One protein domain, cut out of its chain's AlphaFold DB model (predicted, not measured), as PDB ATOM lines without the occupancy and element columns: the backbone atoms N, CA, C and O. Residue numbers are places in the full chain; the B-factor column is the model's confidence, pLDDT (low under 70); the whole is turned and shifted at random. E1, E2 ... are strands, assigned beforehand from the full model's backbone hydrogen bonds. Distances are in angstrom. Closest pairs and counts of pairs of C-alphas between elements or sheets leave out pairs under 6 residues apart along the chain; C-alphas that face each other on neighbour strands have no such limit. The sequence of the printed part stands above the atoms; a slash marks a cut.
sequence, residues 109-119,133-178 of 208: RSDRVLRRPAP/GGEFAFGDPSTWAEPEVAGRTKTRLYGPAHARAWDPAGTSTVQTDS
ATOM      1  N   ARG A 109     -38.349 -32.364 -12.944       85.12
ATOM      2  CA  ARG A 109     -38.804 -33.752 -12.770       85.12
ATOM      3  C   ARG A 109     -37.616 -34.675 -12.481       85.12
ATOM      4  O   ARG A 109     -36.528 -34.472 -13.014       85.12
ATOM      5  N   SER A 110     -37.844 -35.702 -11.667       86.75
ATOM      6  CA  SER A 110     -36.806 -36.647 -11.228       86.75
ATOM      7  C   SER A 110     -36.280 -37.568 -12.333       86.75
ATOM      8  O   SER A 110     -35.225 -38.160 -12.171       86.75
ATOM      9  N   ASP A 111     -36.984 -37.680 -13.456       89.00
ATOM     10  CA  ASP A 111     -36.577 -38.454 -14.636       89.00
ATOM     11  C   ASP A 111     -35.720 -37.640 -15.623       89.00
ATOM     12  O   ASP A 111     -35.368 -38.123 -16.699       89.00
ATOM     13  N   ARG A 112     -35.382 -36.386 -15.293       87.56
ATOM     14  CA  ARG A 112     -34.551 -35.544 -16.157       87.56
ATOM     15  C   ARG A 112     -33.076 -35.919 -16.053       87.56
ATOM     16  O   ARG A 112     -32.550 -36.187 -14.976       87.56
ATOM     17  N   VAL A 113     -32.402 -35.847 -17.196       90.06
ATOM     18  CA  VAL A 113     -30.949 -35.967 -17.314       90.06
ATOM     19  C   VAL A 113     -30.413 -34.662 -17.882       90.06
ATOM     20  O   VAL A 113     -30.807 -34.244 -18.971       90.06
ATOM     21  N   LEU A 114     -29.530 -34.007 -17.135       88.25
ATOM     22  CA  LEU A 114     -28.751 -32.874 -17.622       88.25
ATOM     23  C   LEU A 114     -27.401 -33.368 -18.146       88.25
ATOM     24  O   LEU A 114     -26.923 -34.445 -17.788       88.25
ATOM     25  N   ARG A 115     -26.777 -32.578 -19.018       87.56
ATOM     26  CA  ARG A 115     -25.452 -32.871 -19.566       87.56
ATOM     27  C   ARG A 115     -24.475 -31.801 -19.118       87.56
ATOM     28  O   ARG A 115     -24.762 -30.615 -19.255       87.56
ATOM     29  N   ARG A 116     -23.313 -32.232 -18.630       87.56
ATOM     30  CA  ARG A 116     -22.178 -31.337 -18.385       87.56
ATOM     31  C   ARG A 116     -21.641 -30.776 -19.716       87.56
ATOM     32  O   ARG A 116     -21.896 -31.371 -20.773       87.56
ATOM     33  N   PRO A 117     -20.879 -29.673 -19.691       86.00
ATOM     34  CA  PRO A 117     -20.112 -29.170 -20.811       86.00
ATOM     35  C   PRO A 117     -19.261 -30.283 -21.397       86.00
ATOM     36  O   PRO A 117     -18.762 -31.160 -20.685       86.00
ATOM     37  N   ALA A 118     -19.137 -30.276 -22.720       88.62
ATOM     38  CA  ALA A 118     -18.228 -31.192 -23.377       88.62
ATOM     39  C   ALA A 118     -16.794 -30.913 -22.900       88.62
ATOM     40  O   ALA A 118     -16.410 -29.743 -22.810       88.62
ATOM     41  N   PRO A 119     -15.998 -31.955 -22.603       84.44
ATOM     42  CA  PRO A 119     -14.582 -31.755 -22.346       84.44
ATOM     43  C   PRO A 119     -13.912 -31.143 -23.590       84.44
ATOM     44  O   PRO A 119     -14.382 -31.383 -24.709       84.44
ATOM     45  N   GLY A 133     -20.837 -33.437 -22.351       89.12
ATOM     46  CA  GLY A 133     -20.080 -34.200 -21.367       89.12
ATOM     47  C   GLY A 133     -20.925 -35.273 -20.675       89.12
ATOM     48  O   GLY A 133     -21.970 -35.704 -21.172       89.12
ATOM     49  N   GLY A 134     -20.448 -35.708 -19.507       90.19
ATOM     50  CA  GLY A 134     -21.098 -36.737 -18.694       90.19
ATOM     51  C   GLY A 134     -22.509 -36.358 -18.237       90.19
ATOM     52  O   GLY A 134     -22.858 -35.178 -18.129       90.19
ATOM     53  N   GLU A 135     -23.309 -37.378 -17.948       92.06
ATOM     54  CA  GLU A 135     -24.696 -37.242 -17.499       92.06
ATOM     55  C   GLU A 135     -24.799 -36.828 -16.040       92.06
ATOM     56  O   GLU A 135     -24.013 -37.258 -15.201       92.06
ATOM     57  N   PHE A 136     -25.799 -36.011 -15.748       90.31
ATOM     58  CA  PHE A 136     -26.295 -35.746 -14.410       90.31
ATOM     59  C   PHE A 136     -27.770 -36.159 -14.403       90.31
ATOM     60  O   PHE A 136     -28.654 -35.388 -14.789       90.31
ATOM     61  N   ALA A 137     -28.023 -37.422 -14.073       91.81
ATOM     62  CA  ALA A 137     -29.346 -38.029 -14.092       91.81
ATOM     63  C   ALA A 137     -30.012 -37.877 -12.723       91.81
ATOM     64  O   ALA A 137     -29.506 -38.355 -11.715       91.81
ATOM     65  N   PHE A 138     -31.171 -37.227 -12.665       88.12
ATOM     66  CA  PHE A 138     -31.837 -36.883 -11.403       88.12
ATOM     67  C   PHE A 138     -32.369 -38.120 -10.659       88.12
ATOM     68  O   PHE A 138     -32.622 -38.062  -9.457       88.12
ATOM     69  N   GLY A 139     -32.547 -39.234 -11.370       90.31
ATOM     70  CA  GLY A 139     -32.946 -40.518 -10.801       90.31
ATOM     71  C   GLY A 139     -31.771 -41.383 -10.344       90.31
ATOM     72  O   GLY A 139     -32.002 -42.359  -9.638       90.31
ATOM     73  N   ASP A 140     -30.536 -41.031 -10.710       92.00
ATOM     74  CA  ASP A 140     -29.347 -41.837 -10.439       92.00
ATOM     75  C   ASP A 140     -28.254 -41.005  -9.742       92.00
ATOM     76  O   ASP A 140     -27.449 -40.337 -10.404       92.00
ATOM     77  N   PRO A 141     -28.196 -41.062  -8.397       90.44
ATOM     78  CA  PRO A 141     -27.187 -40.361  -7.616       90.44
ATOM     79  C   PRO A 141     -25.740 -40.745  -7.932       90.44
ATOM     80  O   PRO A 141     -24.851 -39.953  -7.632       90.44
ATOM     81  N   SER A 142     -25.477 -41.910  -8.540       92.44
ATOM     82  CA  SER A 142     -24.111 -42.303  -8.919       92.44
ATOM     83  C   SER A 142     -23.537 -41.428 -10.041       92.44
ATOM     84  O   SER A 142     -22.323 -41.315 -10.196       92.44
ATOM     85  N   THR A 143     -24.413 -40.749 -10.788       91.19
ATOM     86  CA  THR A 143     -24.029 -39.783 -11.825       91.19
ATOM     87  C   THR A 143     -23.734 -38.389 -11.267       91.19
ATOM     88  O   THR A 143     -23.237 -37.517 -11.992       91.19
ATOM     89  N   TRP A 144     -24.057 -38.137  -9.995       89.38
ATOM     90  CA  TRP A 144     -23.851 -36.840  -9.358       89.38
ATOM     91  C   TRP A 144     -22.385 -36.730  -8.946       89.38
ATOM     92  O   TRP A 144     -21.846 -37.610  -8.287       89.38
ATOM     93  N   ALA A 145     -21.727 -35.648  -9.362       85.94
ATOM     94  CA  ALA A 145     -20.395 -35.339  -8.845       85.94
ATOM     95  C   ALA A 145     -20.502 -34.903  -7.372       85.94
ATOM     96  O   ALA A 145     -21.609 -34.718  -6.858       85.94
ATOM     97  N   GLU A 146     -19.371 -34.684  -6.704       88.19
ATOM     98  CA  GLU A 146     -19.382 -34.024  -5.395       88.19
ATOM     99  C   GLU A 146     -20.055 -32.639  -5.525       88.19
ATOM    100  O   GLU A 146     -19.760 -31.915  -6.483       88.19
ATOM    101  N   PRO A 147     -21.011 -32.276  -4.648       89.94
ATOM    102  CA  PRO A 147     -21.600 -30.942  -4.653       89.94
ATOM    103  C   PRO A 147     -20.558 -29.875  -4.313       89.94
ATOM    104  O   PRO A 147     -19.770 -30.030  -3.386       89.94
ATOM    105  N   GLU A 148     -20.613 -28.749  -5.014       88.94
ATOM    106  CA  GLU A 148     -19.763 -27.585  -4.728       88.94
ATOM    107  C   GLU A 148     -20.207 -26.872  -3.455       88.94
ATOM    108  O   GLU A 148     -19.396 -26.374  -2.677       88.94
ATOM    109  N   VAL A 149     -21.522 -26.834  -3.237       88.50
ATOM    110  CA  VAL A 149     -22.124 -26.252  -2.042       88.50
ATOM    111  C   VAL A 149     -23.107 -27.252  -1.467       88.50
ATOM    112  O   VAL A 149     -24.027 -27.710  -2.144       88.50
ATOM    113  N   ALA A 150     -22.947 -27.562  -0.188       91.00
ATOM    114  CA  ALA A 150     -23.896 -28.355   0.571       91.00
ATOM    115  C   ALA A 150     -24.263 -27.613   1.856       91.00
ATOM    116  O   ALA A 150     -23.406 -27.101   2.571       91.00
ATOM    117  N   GLY A 151     -25.556 -27.560   2.151       89.44
ATOM    118  CA  GLY A 151     -26.097 -26.916   3.334       89.44
ATOM    119  C   GLY A 151     -27.177 -27.774   3.969       89.44
ATOM    120  O   GLY A 151     -27.961 -28.441   3.290       89.44
ATOM    121  N   ARG A 152     -27.242 -27.738   5.296       91.62
ATOM    122  CA  ARG A 152     -28.313 -28.362   6.067       91.62
ATOM    123  C   ARG A 152     -28.894 -27.331   7.012       91.62
ATOM    124  O   ARG A 152     -28.161 -26.675   7.744       91.62
ATOM    125  N   THR A 153     -30.213 -27.222   7.030       90.00
ATOM    126  CA  THR A 153     -30.918 -26.342   7.961       90.00
ATOM    127  C   THR A 153     -32.081 -27.073   8.609       90.00
ATOM    128  O   THR A 153     -32.700 -27.951   8.008       90.00
ATOM    129  N   LYS A 154     -32.380 -26.743   9.863       89.94
ATOM    130  CA  LYS A 154     -33.575 -27.251  10.538       89.94
ATOM    131  C   LYS A 154     -34.725 -26.321  10.200       89.94
ATOM    132  O   LYS A 154     -34.675 -25.137  10.512       89.94
ATOM    133  N   THR A 155     -35.773 -26.859   9.592       85.00
ATOM    134  CA  THR A 155     -37.004 -26.097   9.410       85.00
ATOM    135  C   THR A 155     -37.959 -26.418  10.549       85.00
ATOM    136  O   THR A 155     -38.041 -27.552  11.019       85.00
ATOM    137  N   ARG A 156     -38.707 -25.407  10.992       84.31
ATOM    138  CA  ARG A 156     -39.702 -25.577  12.056       84.31
ATOM    139  C   ARG A 156     -40.863 -26.494  11.641       84.31
ATOM    140  O   ARG A 156     -41.487 -27.084  12.509       84.31
ATOM    141  N   LEU A 157     -41.174 -26.570  10.342       81.75
ATOM    142  CA  LEU A 157     -42.387 -27.219   9.819       81.75
ATOM    143  C   LEU A 157     -42.130 -28.490   8.998       81.75
ATOM    144  O   LEU A 157     -42.993 -29.357   8.965       81.75
ATOM    145  N   TYR A 158     -40.976 -28.616   8.342       77.69
ATOM    146  CA  TYR A 158     -40.716 -29.669   7.348       77.69
ATOM    147  C   TYR A 158     -39.575 -30.612   7.754       77.69
ATOM    148  O   TYR A 158     -39.108 -31.426   6.957       77.69
ATOM    149  N   GLY A 159     -39.101 -30.502   8.998       85.56
ATOM    150  CA  GLY A 159     -37.918 -31.216   9.462       85.56
ATOM    151  C   GLY A 159     -36.621 -30.646   8.866       85.56
ATOM    152  O   GLY A 159     -36.590 -29.505   8.390       85.56
ATOM    153  N   PRO A 160     -35.505 -31.386   8.944       86.00
ATOM    154  CA  PRO A 160     -34.240 -30.943   8.377       86.00
ATOM    155  C   PRO A 160     -34.322 -30.884   6.846       86.00
ATOM    156  O   PRO A 160     -34.629 -31.882   6.201       86.00
ATOM    157  N   ALA A 161     -34.002 -29.725   6.279       88.50
ATOM    158  CA  ALA A 161     -33.843 -29.530   4.847       88.50
ATOM    159  C   ALA A 161     -32.359 -29.611   4.480       88.50
ATOM    160  O   ALA A 161     -31.509 -28.999   5.136       88.50
ATOM    161  N   HIS A 162     -32.063 -30.355   3.419       87.69
ATOM    162  CA  HIS A 162     -30.730 -30.442   2.831       87.69
ATOM    163  C   HIS A 162     -30.771 -29.792   1.459       87.69
ATOM    164  O   HIS A 162     -31.628 -30.151   0.654       87.69
ATOM    165  N   ALA A 163     -29.859 -28.862   1.208       89.06
ATOM    166  CA  ALA A 163     -29.650 -28.251  -0.090       89.06
ATOM    167  C   ALA A 163     -28.263 -28.647  -0.590       89.06
ATOM    168  O   ALA A 163     -27.275 -28.491   0.127       89.06
ATOM    169  N   ARG A 164     -28.193 -29.168  -1.810       90.44
ATOM    170  CA  ARG A 164     -26.932 -29.405  -2.517       90.44
ATOM    171  C   ARG A 164     -26.983 -28.691  -3.847       90.44
ATOM    172  O   ARG A 164     -28.010 -28.777  -4.523       90.44
ATOM    173  N   ALA A 165     -25.907 -28.001  -4.182       87.88
ATOM    174  CA  ALA A 165     -25.752 -27.304  -5.437       87.88
ATOM    175  C   ALA A 165     -24.551 -27.848  -6.204       87.88
ATOM    176  O   ALA A 165     -23.488 -28.118  -5.642       87.88
ATOM    177  N   TRP A 166     -24.763 -27.972  -7.504       87.56
ATOM    178  CA  TRP A 166     -23.740 -28.250  -8.496       87.56
ATOM    179  C   TRP A 166     -23.818 -27.139  -9.535       87.56
ATOM    180  O   TRP A 166     -24.937 -26.764  -9.915       87.56
ATOM    181  N   ASP A 167     -22.677 -26.669 -10.030       74.69
ATOM    182  CA  ASP A 167     -22.622 -25.851 -11.231       74.69
ATOM    183  C   ASP A 167     -22.069 -26.665 -12.406       74.69
ATOM    184  O   ASP A 167     -20.906 -26.549 -12.794       74.69
ATOM    185  N   PRO A 168     -22.891 -27.532 -13.025       61.09
ATOM    186  CA  PRO A 168     -22.412 -28.261 -14.174       61.09
ATOM    187  C   PRO A 168     -22.109 -27.326 -15.353       61.09
ATOM    188  O   PRO A 168     -21.289 -27.735 -16.156       61.09
ATOM    189  N   ALA A 169     -22.733 -26.145 -15.519       50.84
ATOM    190  CA  ALA A 169     -22.696 -25.398 -16.795       50.84
ATOM    191  C   ALA A 169     -23.142 -23.907 -16.751       50.84
ATOM    192  O   ALA A 169     -23.684 -23.415 -17.742       50.84
ATOM    193  N   GLY A 170     -22.998 -23.189 -15.636       51.94
ATOM    194  CA  GLY A 170     -23.570 -21.848 -15.428       51.94
ATOM    195  C   GLY A 170     -25.064 -21.864 -15.060       51.94
ATOM    196  O   GLY A 170     -25.775 -20.880 -15.246       51.94
ATOM    197  N   THR A 171     -25.582 -22.999 -14.587       55.22
ATOM    198  CA  THR A 171     -26.954 -23.145 -14.070       55.22
ATOM    199  C   THR A 171     -26.879 -23.971 -12.799       55.22
ATOM    200  O   THR A 171     -26.757 -25.197 -12.854       55.22
ATOM    201  N   SER A 172     -26.961 -23.303 -11.649       55.62
ATOM    202  CA  SER A 172     -26.919 -23.977 -10.358       55.62
ATOM    203  C   SER A 172     -28.140 -24.883 -10.207       55.62
ATOM    204  O   SER A 172     -29.280 -24.423 -10.122       55.62
ATOM    205  N   THR A 173     -27.912 -26.193 -10.186       56.31
ATOM    206  CA  THR A 173     -28.969 -27.157  -9.876       56.31
ATOM    207  C   THR A 173     -29.004 -27.344  -8.373       56.31
ATOM    208  O   THR A 173     -28.034 -27.828  -7.805       56.31
ATOM    209  N   VAL A 174     -30.117 -26.981  -7.734       56.97
ATOM    210  CA  VAL A 174     -30.313 -27.176  -6.294       56.97
ATOM    211  C   VAL A 174     -31.223 -28.375  -6.070       56.97
ATOM    212  O   VAL A 174     -32.399 -28.347  -6.438       56.97
ATOM    213  N   GLN A 175     -30.706 -29.423  -5.434       60.66
ATOM    214  CA  GLN A 175     -31.557 -30.474  -4.891       60.66
ATOM    215  C   GLN A 175     -31.923 -30.128  -3.454       60.66
ATOM    216  O   GLN A 175     -31.043 -29.999  -2.603       60.66
ATOM    217  N   THR A 176     -33.222 -30.048  -3.185       54.09
ATOM    218  CA  THR A 176     -33.768 -29.997  -1.832       54.09
ATOM    219  C   THR A 176     -34.352 -31.355  -1.468       54.09
ATOM    220  O   THR A 176     -35.302 -31.827  -2.094       54.09
ATOM    221  N   ASP A 177     -33.768 -32.024  -0.473       47.00
ATOM    222  CA  ASP A 177     -34.359 -33.254   0.049       47.00
ATOM    223  C   ASP A 177     -35.410 -32.910   1.111       47.00
ATOM    224  O   ASP A 177     -35.110 -32.278   2.127       47.00
ATOM    225  N   SER A 178     -36.650 -33.318   0.847       41.75
ATOM    226  CA  SER A 178     -37.788 -33.242   1.768       41.75
ATOM    227  C   SER A 178     -38.315 -34.638   2.144       41.75
ATOM    228  O   SER A 178     -39.459 -34.759   2.588       41.75
TER     229      SER A 178
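This is residues 109 to 119 and 133 to 178 of the 208 residues of the protein "DDE_5 domain-containing protein" of Amycolatopsis mediterranei (strain U-32) (UniProt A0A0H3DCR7). A long, narrow sheet of three strands, E3, E4 and E5, makes most of the length, and a small two-strand ladder, E1 and E2, sits off the end where E3 begins and E4 ends, joined to the sheet by the long link from E2 to E3. The printed part has 57 residues with five named strands, E1 to E5 in order along the chain, and no named helix. Both sheets are antiparallel, in the orders E3 - E4 - E5 and E1 - E2; the class is all strand, though under half of the residues, 26 of 57, are in named strands. The whole is only just loose, close to compact, with a radius of gyration of the C-alphas of 12.6 A, and only just elongated, spanning 42 by 21 by 17 A.

Begin with E4, residues 159 to 166, the inner strand of a meander, each strand the antiparallel neighbour of the one before. Beside it, E3, residues 149 to 155, forms a hairpin with E4 at 164 degrees; look at N 151 and O 163, 2.8 A apart. On E4's other side, E5, residues 173 to 177, forms a second hairpin at 160 degrees, with N 175 and O 164 2.9 A apart. In the other sheet, E1, residues 113 to 115, is the antiparallel neighbour of E2, residues 135 to 137, at 156 degrees; N 136 and O 114 are within hydrogen-bond range, 2.8 A apart. E1 and E2 are both apart from E3, E4 and E5.

Find C-alpha 159 at (-37.918, -31.216, 9.462); from there E4 runs 23.1 A to C-alpha 166. E3 measures 18.8 A, E5 12.8 A, E1 6.7 A and E2 5.8 A. E1 begins at (-30.949, -35.967, -17.314), and E5 ends at C-alpha 177, (-34.359, -33.254, 0.049).

The C-alphas of Pro 119 and Arg 156, the two farthest apart, are 43.0 A from each other. Residues 120 to 132 are not printed, and C-alphas 119 and 133 across the cut are 6.1 A apart. The link from E2 to E3, 11 residues, is long. In this model, pLDDT is under 70 at residues 168 to 178, of which 173 to 177 belong to E5.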